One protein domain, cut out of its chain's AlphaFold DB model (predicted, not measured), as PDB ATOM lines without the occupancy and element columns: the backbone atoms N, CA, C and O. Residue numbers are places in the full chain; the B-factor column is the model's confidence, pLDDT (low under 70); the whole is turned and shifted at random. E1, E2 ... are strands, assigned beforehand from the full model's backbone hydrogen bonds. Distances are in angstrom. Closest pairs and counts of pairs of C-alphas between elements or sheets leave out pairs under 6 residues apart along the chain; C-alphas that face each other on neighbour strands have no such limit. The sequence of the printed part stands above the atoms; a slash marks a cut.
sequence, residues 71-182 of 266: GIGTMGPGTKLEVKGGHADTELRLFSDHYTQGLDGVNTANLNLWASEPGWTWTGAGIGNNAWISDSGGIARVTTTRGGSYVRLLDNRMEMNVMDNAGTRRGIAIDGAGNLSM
ATOM      1  N   GLY A  71       0.355 -38.967 -19.509       86.38
ATOM      2  CA  GLY A  71       1.288 -40.020 -19.901       86.38
ATOM      3  C   GLY A  71       2.023 -39.653 -21.187       86.38
ATOM      4  O   GLY A  71       1.390 -39.313 -22.185       86.38
ATOM      5  N   ILE A  72       3.350 -39.749 -21.181       89.88
ATOM      6  CA  ILE A  72       4.202 -39.670 -22.371       89.88
ATOM      7  C   ILE A  72       4.819 -41.056 -22.573       89.88
ATOM      8  O   ILE A  72       5.528 -41.549 -21.701       89.88
ATOM      9  N   GLY A  73       4.496 -41.709 -23.695       84.88
ATOM     10  CA  GLY A  73       4.929 -43.088 -23.980       84.88
ATOM     11  C   GLY A  73       4.160 -44.184 -23.216       84.88
ATOM     12  O   GLY A  73       4.524 -45.356 -23.256       84.88
ATOM     13  N   THR A  74       3.057 -43.834 -22.547       85.56
ATOM     14  CA  THR A  74       2.171 -44.771 -21.834       85.56
ATOM     15  C   THR A  74       0.703 -44.385 -22.017       85.56
ATOM     16  O   THR A  74       0.378 -43.201 -22.078       85.56
ATOM     17  N   MET A  75      -0.193 -45.377 -22.081       83.69
ATOM     18  CA  MET A  75      -1.651 -45.160 -22.108       83.69
ATOM     19  C   MET A  75      -2.290 -45.200 -20.711       83.69
ATOM     20  O   MET A  75      -3.442 -44.814 -20.552       83.69
ATOM     21  N   GLY A  76      -1.558 -45.683 -19.704       85.00
ATOM     22  CA  GLY A  76      -2.053 -45.871 -18.341       85.00
ATOM     23  C   GLY A  76      -1.083 -45.293 -17.319       85.00
ATOM     24  O   GLY A  76      -0.472 -46.072 -16.590       85.00
ATOM     25  N   PRO A  77      -0.894 -43.962 -17.278       89.94
ATOM     26  CA  PRO A  77      -0.001 -43.335 -16.310       89.94
ATOM     27  C   PRO A  77      -0.432 -43.663 -14.870       89.94
ATOM     28  O   PRO A  77      -1.602 -43.530 -14.507       89.94
ATOM     29  N   GLY A  78       0.510 -44.080 -14.029       88.38
ATOM     30  CA  GLY A  78       0.363 -44.400 -12.609       88.38
ATOM     31  C   GLY A  78       0.367 -43.173 -11.689       88.38
ATOM     32  O   GLY A  78      -0.148 -43.237 -10.573       88.38
ATOM     33  N   THR A  79       0.889 -42.038 -12.160       89.88
ATOM     34  CA  THR A  79       0.958 -40.761 -11.424       89.88
ATOM     35  C   THR A  79       0.536 -39.588 -12.319       89.88
ATOM     36  O   THR A  79       0.227 -39.789 -13.487       89.88
ATOM     37  N   LYS A  80       0.486 -38.352 -11.795       89.00
ATOM     38  CA  LYS A  80       0.029 -37.175 -12.569       89.00
ATOM     39  C   LYS A  80       0.866 -36.886 -13.818       89.00
ATOM     40  O   LYS A  80       0.318 -36.355 -14.778       89.00
ATOM     41  N   LEU A  81       2.150 -37.230 -13.795       91.31
ATOM     42  CA  LEU A  81       3.039 -37.163 -14.947       91.31
ATOM     43  C   LEU A  81       3.868 -38.445 -14.979       91.31
ATOM     44  O   LEU A  81       4.674 -38.677 -14.081       91.31
ATOM     45  N   GLU A  82       3.680 -39.261 -16.011       92.62
ATOM     46  CA  GLU A  82       4.508 -40.440 -16.257       92.62
ATOM     47  C   GLU A  82       5.169 -40.324 -17.623       92.62
ATOM     48  O   GLU A  82       4.493 -40.216 -18.645       92.62
ATOM     49  N   VAL A  83       6.498 -40.369 -17.625       93.56
ATOM     50  CA  VAL A  83       7.298 -40.574 -18.830       93.56
ATOM     51  C   VAL A  83       7.748 -42.025 -18.801       93.56
ATOM     52  O   VAL A  83       8.427 -42.440 -17.862       93.56
ATOM     53  N   LYS A  84       7.333 -42.803 -19.799       92.31
ATOM     54  CA  LYS A  84       7.655 -44.221 -19.917       92.31
ATOM     55  C   LYS A  84       8.231 -44.499 -21.296       92.31
ATOM     56  O   LYS A  84       7.572 -44.251 -22.300       92.31
ATOM     57  N   GLY A  85       9.428 -45.061 -21.325       91.00
ATOM     58  CA  GLY A  85      10.077 -45.587 -22.518       91.00
ATOM     59  C   GLY A  85      10.695 -46.954 -22.233       91.00
ATOM     60  O   GLY A  85      10.349 -47.636 -21.263       91.00
ATOM     61  N   GLY A  86      11.609 -47.365 -23.099       89.38
ATOM     62  CA  GLY A  86      12.558 -48.431 -22.831       89.38
ATOM     63  C   GLY A  86      13.722 -47.969 -21.950       89.38
ATOM     64  O   GLY A  86      13.781 -46.850 -21.437       89.38
ATOM     65  N   HIS A  87      14.682 -48.873 -21.768       89.31
ATOM     66  CA  HIS A  87      15.812 -48.646 -20.872       89.31
ATOM     67  C   HIS A  87      16.714 -47.472 -21.303       89.31
ATOM     68  O   HIS A  87      17.364 -46.889 -20.440       89.31
ATOM     69  N   ALA A  88      16.773 -47.145 -22.600       84.75
ATOM     70  CA  ALA A  88      17.706 -46.166 -23.173       84.75
ATOM     71  C   ALA A  88      17.082 -44.797 -23.505       84.75
ATOM     72  O   ALA A  88      17.802 -43.883 -23.891       84.75
ATOM     73  N   ASP A  89      15.764 -44.650 -23.385       86.19
ATOM     74  CA  ASP A  89      15.016 -43.478 -23.860       86.19
ATOM     75  C   ASP A  89      13.979 -42.958 -22.847       86.19
ATOM     76  O   ASP A  89      13.219 -42.038 -23.148       86.19
ATOM     77  N   THR A  90      13.959 -43.490 -21.620       92.38
ATOM     78  CA  THR A  90      13.124 -42.945 -20.537       92.38
ATOM     79  C   THR A  90      13.829 -41.767 -19.856       92.38
ATOM     80  O   THR A  90      14.468 -41.918 -18.812       92.38
ATOM     81  N   GLU A  91      13.709 -40.578 -20.451       92.06
ATOM     82  CA  GLU A  91      14.383 -39.354 -19.999       92.06
ATOM     83  C   GLU A  91      13.444 -38.132 -19.986       92.06
ATOM     84  O   GLU A  91      12.612 -37.941 -20.875       92.06
ATOM     85  N   LEU A  92      13.613 -37.263 -18.986       94.94
ATOM     86  CA  LEU A  92      13.094 -35.897 -18.971       94.94
ATOM     87  C   LEU A  92      14.271 -34.921 -19.020       94.94
ATOM     88  O   LEU A  92      15.103 -34.889 -18.113       94.94
ATOM     89  N   ARG A  93      14.303 -34.083 -20.055       93.25
ATOM     90  CA  ARG A  93      15.411 -33.166 -20.317       93.25
ATOM     91  C   ARG A  93      14.969 -31.706 -20.311       93.25
ATOM     92  O   ARG A  93      14.021 -31.327 -20.995       93.25
ATOM     93  N   LEU A  94      15.724 -30.875 -19.597       94.56
ATOM     94  CA  LEU A  94      15.660 -29.417 -19.641       94.56
ATOM     95  C   LEU A  94      16.929 -28.896 -20.319       94.56
ATOM     96  O   LEU A  94      18.042 -29.126 -19.848       94.56
ATOM     97  N   PHE A  95      16.768 -28.197 -21.438       93.00
ATOM     98  CA  PHE A  95      17.887 -27.745 -22.258       93.00
ATOM     99  C   PHE A  95      17.732 -26.279 -22.644       93.00
ATOM    100  O   PHE A  95      16.682 -25.870 -23.133       93.00
ATOM    101  N   SER A  96      18.798 -25.512 -22.435       92.56
ATOM    102  CA  SER A  96      18.923 -24.132 -22.889       92.56
ATOM    103  C   SER A  96      19.973 -24.063 -23.988       92.56
ATOM    104  O   SER A  96      21.144 -24.372 -23.748       92.56
ATOM    105  N   ASP A  97      19.540 -23.647 -25.175       90.69
ATOM    106  CA  ASP A  97      20.408 -23.369 -26.312       90.69
ATOM    107  C   ASP A  97      20.618 -21.860 -26.445       90.69
ATOM    108  O   ASP A  97      19.771 -21.126 -26.961       90.69
ATOM    109  N   HIS A  98      21.743 -21.371 -25.937       90.00
ATOM    110  CA  HIS A  98      22.067 -19.959 -26.042       90.00
ATOM    111  C   HIS A  98      22.351 -19.580 -27.499       90.00
ATOM    112  O   HIS A  98      23.340 -20.028 -28.068       90.00
ATOM    113  N   TYR A  99      21.505 -18.729 -28.089       88.25
ATOM    114  CA  TYR A  99      21.617 -18.246 -29.474       88.25
ATOM    115  C   TYR A  99      21.813 -19.343 -30.535       88.25
ATOM    116  O   TYR A  99      22.488 -19.115 -31.537       88.25
ATOM    117  N   THR A 100      21.173 -20.505 -30.378       87.81
ATOM    118  CA  THR A 100      21.233 -21.590 -31.380       87.81
ATOM    119  C   THR A 100      22.658 -22.124 -31.594       87.81
ATOM    120  O   THR A 100      23.049 -22.484 -32.703       87.81
ATOM    121  N   GLN A 101      23.472 -22.145 -30.536       86.94
ATOM    122  CA  GLN A 101      24.822 -22.711 -30.556       86.94
ATOM    123  C   GLN A 101      24.819 -24.247 -30.626       86.94
ATOM    124  O   GLN A 101      25.866 -24.851 -30.865       86.94
ATOM    125  N   GLY A 102      23.662 -24.885 -30.432       86.44
ATOM    126  CA  GLY A 102      23.518 -26.333 -30.436       86.44
ATOM    127  C   GLY A 102      24.053 -26.982 -29.159       86.44
ATOM    128  O   GLY A 102      24.511 -26.319 -28.233       86.44
ATOM    129  N   LEU A 103      23.991 -28.313 -29.095       84.25
ATOM    130  CA  LEU A 103      24.312 -29.092 -27.887       84.25
ATOM    131  C   LEU A 103      25.701 -28.804 -27.301       84.25
ATOM    132  O   LEU A 103      25.852 -28.757 -26.079       84.25
ATOM    133  N   ASP A 104      26.681 -28.562 -28.168       85.69
ATOM    134  CA  ASP A 104      28.078 -28.323 -27.803       85.69
ATOM    135  C   ASP A 104      28.432 -26.847 -27.578       85.69
ATOM    136  O   ASP A 104      29.594 -26.519 -27.334       85.69
ATOM    137  N   GLY A 105      27.452 -25.941 -27.628       85.75
ATOM    138  CA  GLY A 105      27.680 -24.529 -27.350       85.75
ATOM    139  C   GLY A 105      28.247 -24.291 -25.949       85.75
ATOM    140  O   GLY A 105      27.800 -24.869 -24.956       85.75
ATOM    141  N   VAL A 106      29.220 -23.386 -25.839       84.88
ATOM    142  CA  VAL A 106      29.868 -23.048 -24.557       84.88
ATOM    143  C   VAL A 106      28.890 -22.467 -23.532       84.88
ATOM    144  O   VAL A 106      29.092 -22.635 -22.328       84.88
ATOM    145  N   ASN A 107      27.807 -21.847 -24.010       88.94
ATOM    146  CA  ASN A 107      26.776 -21.212 -23.194       88.94
ATOM    147  C   ASN A 107      25.490 -22.049 -23.099       88.94
ATOM    148  O   ASN A 107      24.456 -21.527 -22.688       88.94
ATOM    149  N   THR A 108      25.523 -23.335 -23.464       90.50
ATOM    150  CA  THR A 108      24.368 -24.217 -23.260       90.50
ATOM    151  C   THR A 108      24.342 -24.805 -21.860       90.50
ATOM    152  O   THR A 108      25.387 -25.024 -21.232       90.50
ATOM    153  N   ALA A 109      23.132 -25.088 -21.385       91.38
ATOM    154  CA  ALA A 109      22.882 -25.788 -20.134       91.38
ATOM    155  C   ALA A 109      21.971 -26.983 -20.404       91.38
ATOM    156  O   ALA A 109      20.987 -26.869 -21.138       91.38
ATOM    157  N   ASN A 110      22.303 -28.127 -19.818       92.94
ATOM    158  CA  ASN A 110      21.549 -29.356 -19.990       92.94
ATOM    159  C   ASN A 110      21.389 -30.018 -18.624       92.94
ATOM    160  O   ASN A 110      22.396 -30.374 -18.018       92.94
ATOM    161  N   LEU A 111      20.145 -30.176 -18.177       95.50
ATOM    162  CA  LEU A 111      19.777 -30.968 -17.014       95.50
ATOM    163  C   LEU A 111      18.895 -32.131 -17.466       95.50
ATOM    164  O   LEU A 111      17.811 -31.920 -18.009       95.50
ATOM    165  N   ASN A 112      19.343 -33.340 -17.167       95.31
ATOM    166  CA  ASN A 112      18.692 -34.581 -17.545       95.31
ATOM    167  C   ASN A 112      18.277 -35.366 -16.308       95.31
ATOM    168  O   ASN A 112      19.042 -35.460 -15.348       95.31
ATOM    169  N   LEU A 113      17.079 -35.943 -16.343       95.75
ATOM    170  CA  LEU A 113      16.591 -36.942 -15.401       95.75
ATOM    171  C   LEU A 113      16.326 -38.218 -16.191       95.75
ATOM    172  O   LEU A 113      15.585 -38.171 -17.169       95.75
ATOM    173  N   TRP A 114      16.876 -39.346 -15.762       95.19
ATOM    174  CA  TRP A 114      16.701 -40.620 -16.459       95.19
ATOM    175  C   TRP A 114      16.211 -41.711 -15.519       95.19
ATOM    176  O   TRP A 114      16.500 -41.714 -14.316       95.19
ATOM    177  N   ALA A 115      15.502 -42.668 -16.103       93.75
ATOM    178  CA  ALA A 115      15.216 -43.951 -15.491       93.75
ATOM    179  C   ALA A 115      15.907 -45.049 -16.303       93.75
ATOM    180  O   ALA A 115      15.814 -45.059 -17.528       93.75
ATOM    181  N   SER A 116      16.537 -45.988 -15.595       93.19
ATOM    182  CA  SER A 116      17.360 -47.080 -16.121       93.19
ATOM    183  C   SER A 116      18.768 -46.688 -16.600       93.19
ATOM    184  O   SER A 116      19.006 -45.613 -17.143       93.19
ATOM    185  N   GLU A 117      19.711 -47.622 -16.425       91.75
ATOM    186  CA  GLU A 117      21.081 -47.540 -16.936       91.75
ATOM    187  C   GLU A 117      21.410 -48.770 -17.813       91.75
ATOM    188  O   GLU A 117      21.973 -49.751 -17.301       91.75
ATOM    189  N   PRO A 118      21.054 -48.761 -19.116       89.56
ATOM    190  CA  PRO A 118      21.334 -49.856 -20.045       89.56
ATOM    191  C   PRO A 118      22.813 -50.209 -20.062       89.56
ATOM    192  O   PRO A 118      23.670 -49.331 -19.962       89.56
ATOM    193  N   GLY A 119      23.117 -51.501 -20.180       85.50
ATOM    194  CA  GLY A 119      24.500 -51.982 -20.240       85.50
ATOM    195  C   GLY A 119      25.302 -51.766 -18.951       85.50
ATOM    196  O   GLY A 119      26.490 -52.080 -18.926       85.50
ATOM    197  N   TRP A 120      24.673 -51.257 -17.884       88.12
ATOM    198  CA  TRP A 120      25.309 -51.085 -16.584       88.12
ATOM    199  C   TRP A 120      24.499 -51.752 -15.473       88.12
ATOM    200  O   TRP A 120      24.708 -52.933 -15.212       88.12
ATOM    201  N   THR A 121      23.572 -51.038 -14.831       89.81
ATOM    202  CA  THR A 121      22.779 -51.585 -13.714       89.81
ATOM    203  C   THR A 121      21.361 -51.970 -14.111       89.81
ATOM    204  O   THR A 121      20.759 -52.789 -13.426       89.81
ATOM    205  N   TRP A 122      20.827 -51.417 -15.207       91.50
ATOM    206  CA  TRP A 122      19.440 -51.559 -15.683       91.50
ATOM    207  C   TRP A 122      18.349 -51.019 -14.743       91.50
ATOM    208  O   TRP A 122      17.305 -50.592 -15.231       91.50
ATOM    209  N   THR A 123      18.587 -50.986 -13.433       92.56
ATOM    210  CA  THR A 123      17.654 -50.502 -12.404       92.56
ATOM    211  C   THR A 123      18.013 -49.122 -11.860       92.56
ATOM    212  O   THR A 123      17.183 -48.486 -11.214       92.56
ATOM    213  N   GLY A 124      19.222 -48.627 -12.138       93.31
ATOM    214  CA  GLY A 124      19.655 -47.309 -11.696       93.31
ATOM    215  C   GLY A 124      18.847 -46.173 -12.321       93.31
ATOM    216  O   GLY A 124      18.420 -46.244 -13.469       93.31
ATOM    217  N   ALA A 125      18.668 -45.095 -11.572       95.56
ATOM    218  CA  ALA A 125      18.077 -43.846 -12.039       95.56
ATOM    219  C   ALA A 125      18.967 -42.674 -11.628       95.56
ATOM    220  O   ALA A 125      19.882 -42.825 -10.811       95.56
ATOM    221  N   GLY A 126      18.715 -41.484 -12.157       96.00
ATOM    222  CA  GLY A 126      19.508 -40.341 -11.742       96.00
ATOM    223  C   GLY A 126      19.106 -39.013 -12.340       96.00
ATOM    224  O   GLY A 126      18.127 -38.881 -13.073       96.00
ATOM    225  N   ILE A 127      19.892 -38.016 -11.959       97.31
ATOM    226  CA  ILE A 127      19.788 -36.640 -12.424       97.31
ATOM    227  C   ILE A 127      21.188 -36.097 -12.680       97.31
ATOM    228  O   ILE A 127      22.109 -36.374 -11.911       97.31
ATOM    229  N   GLY A 128      21.376 -35.303 -13.730       96.69
ATOM    230  CA  GLY A 128      22.700 -34.800 -14.058       96.69
ATOM    231  C   GLY A 128      22.728 -33.597 -14.980       96.69
ATOM    232  O   GLY A 128      21.882 -33.435 -15.853       96.69
ATOM    233  N   ASN A 129      23.736 -32.754 -14.770       95.62
ATOM    234  CA  ASN A 129      24.081 -31.643 -15.635       95.62
ATOM    235  C   ASN A 129      25.192 -32.054 -16.604       95.62
ATOM    236  O   ASN A 129      26.248 -32.531 -16.175       95.62
ATOM    237  N   ASN A 130      24.971 -31.832 -17.900       94.31
ATOM    238  CA  ASN A 130      25.854 -32.318 -18.965       94.31
ATOM    239  C   ASN A 130      26.179 -33.822 -18.811       94.31
ATOM    240  O   ASN A 130      27.313 -34.268 -18.994       94.31
ATOM    241  N   ALA A 131      25.174 -34.600 -18.422       93.44
ATOM    242  CA  ALA A 131      25.263 -36.035 -18.231       93.44
ATOM    243  C   ALA A 131      24.016 -36.677 -18.841       93.44
ATOM    244  O   ALA A 131      22.912 -36.162 -18.683       93.44
ATOM    245  N   TRP A 132      24.194 -37.776 -19.556       91.44
ATOM    246  CA  TRP A 132      23.102 -38.536 -20.150       91.44
ATOM    247  C   TRP A 132      23.424 -40.022 -20.111       91.44
ATOM    248  O   TRP A 132      24.586 -40.415 -19.952       91.44
ATOM    249  N   ILE A 133      22.389 -40.842 -20.232       90.12
ATOM    250  CA  ILE A 133      22.551 -42.285 -20.245       90.12
ATOM    251  C   ILE A 133      22.866 -42.771 -21.660       90.12
ATOM    252  O   ILE A 133      22.088 -42.556 -22.583       90.12
ATOM    253  N   SER A 134      24.019 -43.415 -21.845       85.25
ATOM    254  CA  SER A 134      24.381 -43.997 -23.139       85.25
ATOM    255  C   SER A 134      23.797 -45.399 -23.285       85.25
ATOM    256  O   SER A 134      23.901 -46.221 -22.373       85.25
ATOM    257  N   ASP A 135      23.276 -45.691 -24.470       76.94
ATOM    258  CA  ASP A 135      22.836 -47.015 -24.924       76.94
ATOM    259  C   ASP A 135      23.926 -48.104 -24.837       76.94
ATOM    260  O   ASP A 135      23.626 -49.279 -24.630       76.94
ATOM    261  N   SER A 136      25.195 -47.708 -24.949       76.19
ATOM    262  CA  SER A 136      26.379 -48.577 -24.933       76.19
ATOM    263  C   SER A 136      26.935 -48.911 -23.542       76.19
ATOM    264  O   SER A 136      27.916 -49.651 -23.448       76.19
ATOM    265  N   GLY A 137      26.310 -48.430 -22.462       78.62
ATOM    266  CA  GLY A 137      26.729 -48.738 -21.093       78.62
ATOM    267  C   GLY A 137      27.218 -47.527 -20.307       78.62
ATOM    268  O   GLY A 137      28.344 -47.055 -20.467       78.62
ATOM    269  N   GLY A 138      26.397 -47.082 -19.357       85.31
ATOM    270  CA  GLY A 138      26.774 -46.085 -18.354       85.31
ATOM    271  C   GLY A 138      26.480 -44.634 -18.743       85.31
ATOM    272  O   GLY A 138      25.655 -44.355 -19.605       85.31
ATOM    273  N   ILE A 139      27.113 -43.697 -18.029       90.50
ATOM    274  CA  ILE A 139      26.798 -42.261 -18.114       90.50
ATOM    275  C   ILE A 139      27.832 -41.528 -18.967       90.50
ATOM    276  O   ILE A 139      29.009 -41.435 -18.602       90.50
ATOM    277  N   ALA A 140      27.393 -40.965 -20.081       90.44
ATOM    278  CA  ALA A 140      28.209 -40.148 -20.962       90.44
ATOM    279  C   ALA A 140      27.938 -38.655 -20.729       90.44
ATOM    280  O   ALA A 140      27.011 -38.266 -20.016       90.44
ATOM    281  N   ARG A 141      28.773 -37.794 -21.316       91.75
ATOM    282  CA  ARG A 141      28.512 -36.350 -21.352       91.75
ATOM    283  C   ARG A 141      27.725 -35.996 -22.605       91.75
ATOM    284  O   ARG A 141      27.930 -36.622 -23.642       91.75
ATOM    285  N   VAL A 142      26.845 -35.003 -22.495       91.38
ATOM    286  CA  VAL A 142      26.097 -34.480 -23.650       91.38
ATOM    287  C   VAL A 142      27.038 -33.679 -24.547       91.38
ATOM    288  O   VAL A 142      27.017 -33.850 -25.757       91.38
ATOM    289  N   THR A 143      27.908 -32.868 -23.941       89.75
ATOM    290  CA  THR A 143      29.034 -32.206 -24.597       89.75
ATOM    291  C   THR A 143      30.361 -32.650 -23.996       89.75
ATOM    292  O   THR A 143      30.535 -32.743 -22.775       89.75
ATOM    293  N   THR A 144      31.341 -32.905 -24.859       88.50
ATOM    294  CA  THR A 144      32.674 -33.364 -24.450       88.50
ATOM    295  C   THR A 144      33.615 -32.221 -24.074       88.50
ATOM    296  O   THR A 144      34.611 -32.474 -23.400       88.50
ATOM    297  N   THR A 145      33.274 -30.980 -24.438       89.00
ATOM    298  CA  THR A 145      34.091 -29.763 -24.251       89.00
ATOM    299  C   THR A 145      34.171 -29.275 -22.804       89.00
ATOM    300  O   THR A 145      35.071 -28.513 -22.448       89.00
ATOM    301  N   ARG A 146      33.227 -29.705 -21.964       89.38
ATOM    302  CA  ARG A 146      33.094 -29.322 -20.558       89.38
ATOM    303  C   ARG A 146      32.860 -30.560 -19.703       89.38
ATOM    304  O   ARG A 146      32.431 -31.605 -20.197       89.38
ATOM    305  N   GLY A 147      33.116 -30.415 -18.410       92.88
ATOM    306  CA  GLY A 147      32.793 -31.419 -17.415       92.88
ATOM    307  C   GLY A 147      31.286 -31.558 -17.230       92.88
ATOM    308  O   GLY A 147      30.485 -30.825 -17.815       92.88
ATOM    309  N   GLY A 148      30.900 -32.503 -16.391       94.38
ATOM    310  CA  GLY A 148      29.514 -32.722 -16.003       94.38
ATOM    311  C   GLY A 148      29.417 -33.081 -14.532       94.38
ATOM    312  O   GLY A 148      30.422 -33.282 -13.851       94.38
ATOM    313  N   SER A 149      28.199 -33.178 -14.031       96.12
ATOM    314  CA  SER A 149      27.937 -33.668 -12.683       96.12
ATOM    315  C   SER A 149      26.628 -34.424 -12.658       96.12
ATOM    316  O   SER A 149      25.732 -34.151 -13.452       96.12
ATOM    317  N   TYR A 150      26.514 -35.399 -11.767       96.31
ATOM    318  CA  TYR A 150      25.293 -36.168 -11.637       96.31
ATOM    319  C   TYR A 150      25.163 -36.863 -10.289       96.31
ATOM    320  O   TYR A 150      26.146 -37.112  -9.591       96.31
ATOM    321  N   VAL A 151      23.929 -37.226  -9.965       96.75
ATOM    322  CA  VAL A 151      23.570 -38.099  -8.856       96.75
ATOM    323  C   VAL A 151      22.970 -39.379  -9.422       96.75
ATOM    324  O   VAL A 151      22.068 -39.322 -10.259       96.75
ATOM    325  N   ARG A 152      23.469 -40.527  -8.961       94.62
ATOM    326  CA  ARG A 152      22.922 -41.858  -9.243       94.62
ATOM    327  C   ARG A 152      22.193 -42.388  -8.028       94.62
ATOM    328  O   ARG A 152      22.696 -42.319  -6.906       94.62
ATOM    329  N   LEU A 153      21.036 -42.962  -8.296       95.75
ATOM    330  CA  LEU A 153      20.160 -43.634  -7.361       95.75
ATOM    331  C   LEU A 153      20.120 -45.098  -7.789       95.75
ATOM    332  O   LEU A 153      19.566 -45.426  -8.837       95.75
ATOM    333  N   LEU A 154      20.779 -45.955  -7.020       93.69
ATOM    334  CA  LEU A 154      20.862 -47.390  -7.259       93.69
ATOM    335  C   LEU A 154      20.126 -48.134  -6.148       93.69
ATOM    336  O   LEU A 154      19.853 -47.586  -5.075       93.69
ATOM    337  N   ASP A 155      19.886 -49.419  -6.376       93.62
ATOM    338  CA  ASP A 155      19.391 -50.301  -5.331       93.62
ATOM    339  C   ASP A 155      20.399 -50.341  -4.176       93.62
ATOM    340  O   ASP A 155      21.533 -50.803  -4.321       93.62
ATOM    341  N   ASN A 156      19.981 -49.826  -3.018       92.19
ATOM    342  CA  ASN A 156      20.775 -49.811  -1.790       92.19
ATOM    343  C   ASN A 156      22.114 -49.043  -1.896       92.19
ATOM    344  O   ASN A 156      23.071 -49.359  -1.186       92.19
ATOM    345  N   ARG A 157      22.216 -48.059  -2.801       91.56
ATOM    346  CA  ARG A 157      23.402 -47.198  -2.950       91.56
ATOM    347  C   ARG A 157      23.051 -45.875  -3.626       91.56
ATOM    348  O   ARG A 157      22.283 -45.837  -4.581       91.56
ATOM    349  N   MET A 158      23.670 -44.789  -3.184       95.06
ATOM    350  CA  MET A 158      23.589 -43.484  -3.847       95.06
ATOM    351  C   MET A 158      24.992 -42.983  -4.161       95.06
ATOM    352  O   MET A 158      25.904 -43.160  -3.355       95.06
ATOM    353  N   GLU A 159      25.169 -42.334  -5.308       93.81
ATOM    354  CA  GLU A 159      26.451 -41.746  -5.701       93.81
ATOM    355  C   GLU A 159      26.276 -40.319  -6.202       93.81
ATOM    356  O   GLU A 159      25.380 -40.044  -6.992       93.81
ATOM    357  N   MET A 160      27.174 -39.424  -5.810       95.69
ATOM    358  CA  MET A 160      27.281 -38.077  -6.363       95.69
ATOM    359  C   MET A 160      28.628 -37.954  -7.052       95.69
ATOM    360  O   MET A 160      29.670 -38.131  -6.422       95.69
ATOM    361  N   ASN A 161      28.614 -37.659  -8.345       93.75
ATOM    362  CA  ASN A 161      29.797 -37.684  -9.185       93.75
ATOM    363  C   ASN A 161      29.963 -36.371  -9.946       93.75
ATOM    364  O   ASN A 161      29.002 -35.753 -10.403       93.75
ATOM    365  N   VAL A 162      31.218 -35.992 -10.143       94.25
ATOM    366  CA  VAL A 162      31.661 -35.005 -11.120       94.25
ATOM    367  C   VAL A 162      32.464 -35.715 -12.205       94.25
ATOM    368  O   VAL A 162      33.144 -36.710 -11.952       94.25
ATOM    369  N   MET A 163      32.367 -35.209 -13.425       92.38
ATOM    370  CA  MET A 163      33.112 -35.664 -14.590       92.38
ATOM    371  C   MET A 163      33.953 -34.515 -15.115       92.38
ATOM    372  O   MET A 163      33.431 -33.420 -15.311       92.38
ATOM    373  N   ASP A 164      35.232 -34.759 -15.373       92.19
ATOM    374  CA  ASP A 164      36.074 -33.794 -16.078       92.19
ATOM    375  C   ASP A 164      35.855 -33.841 -17.606       92.19
ATOM    376  O   ASP A 164      35.088 -34.657 -18.133       92.19
ATOM    377  N   ASN A 165      36.555 -32.963 -18.331       90.94
ATOM    378  CA  ASN A 165      36.513 -32.893 -19.796       90.94
ATOM    379  C   ASN A 165      37.105 -34.143 -20.481       90.94
ATOM    380  O   ASN A 165      36.882 -34.343 -21.671       90.94
ATOM    381  N   ALA A 166      37.844 -34.996 -19.766       89.62
ATOM    382  CA  ALA A 166      38.341 -36.272 -20.282       89.62
ATOM    383  C   ALA A 166      37.344 -37.422 -20.040       89.62
ATOM    384  O   ALA A 166      37.425 -38.459 -20.687       89.62
ATOM    385  N   GLY A 167      36.350 -37.232 -19.167       87.50
ATOM    386  CA  GLY A 167      35.396 -38.269 -18.759       87.50
ATOM    387  C   GLY A 167      35.798 -39.035 -17.521       87.50
ATOM    388  O   GLY A 167      35.094 -39.970 -17.140       87.50
ATOM    389  N   THR A 168      36.864 -38.612 -16.850       89.12
ATOM    390  CA  THR A 168      37.221 -39.152 -15.546       89.12
ATOM    391  C   THR A 168      36.138 -38.774 -14.548       89.12
ATOM    392  O   THR A 168      35.842 -37.596 -14.343       89.12
ATOM    393  N   ARG A 169      35.552 -39.789 -13.914       88.81
ATOM    394  CA  ARG A 169      34.521 -39.642 -12.886       88.81
ATOM    395  C   ARG A 169      35.176 -39.642 -11.510       88.81
ATOM    396  O   ARG A 169      36.029 -40.483 -11.231       88.81
ATOM    397  N   ARG A 170      34.774 -38.714 -10.649       89.69
ATOM    398  CA  ARG A 170      35.179 -38.645  -9.240       89.69
ATOM    399  C   ARG A 170      33.950 -38.345  -8.412       89.69
ATOM    400  O   ARG A 170      33.130 -37.535  -8.831       89.69
ATOM    401  N   GLY A 171      33.822 -38.956  -7.245       89.44
ATOM    402  CA  GLY A 171      32.602 -38.777  -6.482       89.44
ATOM    403  C   GLY A 171      32.674 -39.259  -5.054       89.44
ATOM    404  O   GLY A 171      33.719 -39.666  -4.547       89.44
ATOM    405  N   ILE A 172      31.507 -39.200  -4.435       91.81
ATOM    406  CA  ILE A 172      31.208 -39.789  -3.141       91.81
ATOM    407  C   ILE A 172      30.058 -40.774  -3.317       91.81
ATOM    408  O   ILE A 172      29.181 -40.569  -4.158       91.81
ATOM    409  N   ALA A 173      30.051 -41.839  -2.529       90.56
ATOM    410  CA  ALA A 173      28.970 -42.810  -2.527       90.56
ATOM    411  C   ALA A 173      28.620 -43.224  -1.103       90.56
ATOM    412  O   ALA A 173      29.515 -43.371  -0.273       90.56
ATOM    413  N   ILE A 174      27.333 -43.440  -0.849       90.94
ATOM    414  CA  ILE A 174      26.833 -44.052   0.383       90.94
ATOM    415  C   ILE A 174      26.286 -45.429   0.020       90.94
ATOM    416  O   ILE A 174      25.488 -45.545  -0.915       90.94
ATOM    417  N   ASP A 175      26.745 -46.463   0.719       88.00
ATOM    418  CA  ASP A 175      26.276 -47.836   0.537       88.00
ATOM    419  C   ASP A 175      25.072 -48.172   1.433       88.00
ATOM    420  O   ASP A 175      24.625 -47.373   2.257       88.00
ATOM    421  N   GLY A 176      24.549 -49.385   1.283       84.75
ATOM    422  CA  GLY A 176      23.399 -49.866   2.038       84.75
ATOM    423  C   GLY A 176      23.628 -50.112   3.524       84.75
ATOM    424  O   GLY A 176      22.670 -50.284   4.270       84.75
ATOM    425  N   ALA A 177      24.888 -50.137   3.961       82.25
ATOM    426  CA  ALA A 177      25.249 -50.148   5.373       82.25
ATOM    427  C   ALA A 177      25.420 -48.719   5.927       82.25
ATOM    428  O   ALA A 177      25.694 -48.551   7.113       82.25
ATOM    429  N   GLY A 178      25.240 -47.690   5.090       78.94
ATOM    430  CA  GLY A 178      25.408 -46.286   5.447       78.94
ATOM    431  C   GLY A 178      26.862 -45.810   5.419       78.94
ATOM    432  O   GLY A 178      27.142 -44.706   5.886       78.94
ATOM    433  N   ASN A 179      27.796 -46.598   4.879       80.56
ATOM    434  CA  ASN A 179      29.193 -46.185   4.791       80.56
ATOM    435  C   ASN A 179      29.378 -45.172   3.662       80.56
ATOM    436  O   ASN A 179      28.951 -45.403   2.530       80.56
ATOM    437  N   LEU A 180      30.093 -44.086   3.955       87.88
ATOM    438  CA  LEU A 180      30.533 -43.115   2.959       87.88
ATOM    439  C   LEU A 180      31.878 -43.548   2.356       87.88
ATOM    440  O   LEU A 180      32.839 -43.813   3.076       87.88
ATOM    441  N   SER A 181      31.971 -43.558   1.032       82.81
ATOM    442  CA  SER A 181      33.187 -43.866   0.277       82.81
ATOM    443  C   SER A 181      33.476 -42.796  -0.776       82.81
ATOM    444  O   SER A 181      32.574 -42.084  -1.217       82.81
ATOM    445  N   MET A 182      34.740 -42.684  -1.191       83.62
ATOM    446  CA  MET A 182      35.170 -41.828  -2.302       83.62
ATOM    447  C   MET A 182      35.710 -42.708  -3.442       83.62
ATOM    448  O   MET A 182      36.916 -42.960  -3.507       83.62
TER     449      MET A 182
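Overview. This is residues 71 to 182 of the 266 residues of an uncharacterized protein of Elusimicrobia bacterium (UniProt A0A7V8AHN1). With little regular structure overall, the model is one twisted wall of six strands, E2 to E7 in chain order, with the loop of residues 130 to 147 folded over one face. E1 lies beyond the E2 edge. The 112 printed residues have seven named strands and no named helix, 42 residues in named elements, all strand; the sheet is antiparallel, a meander, each strand the antiparallel neighbour of the one before. The whole is compact, radius of gyration of the C-alphas 15.0 A, spanning 45 by 42 by 24 A.

Along the chain. E2 is residues 91 to 96, E3 109 to 115 (20.3 A), E4 125 to 129, E5 148 to 154 (19.1 A), E6 157 to 163 (19.0 A), E7 169 to 175. E1, 81 to 83, begins at C-alpha 81 (3.039, -37.163, -14.947); E7 ends at C-alpha 175 (26.276, -47.836, 0.537).

Arrangement. E3 and E4 form a hairpin, N 128 to O 112 2.8 A. E5 and E6 form another, N 152 to O 159 2.8 A. E1 pairs with no named strand.

Size, cuts and confidence. The printed part has no cut. Links E2 to E3 and E4 to E5 are long. No printed residue is under pLDDT 70.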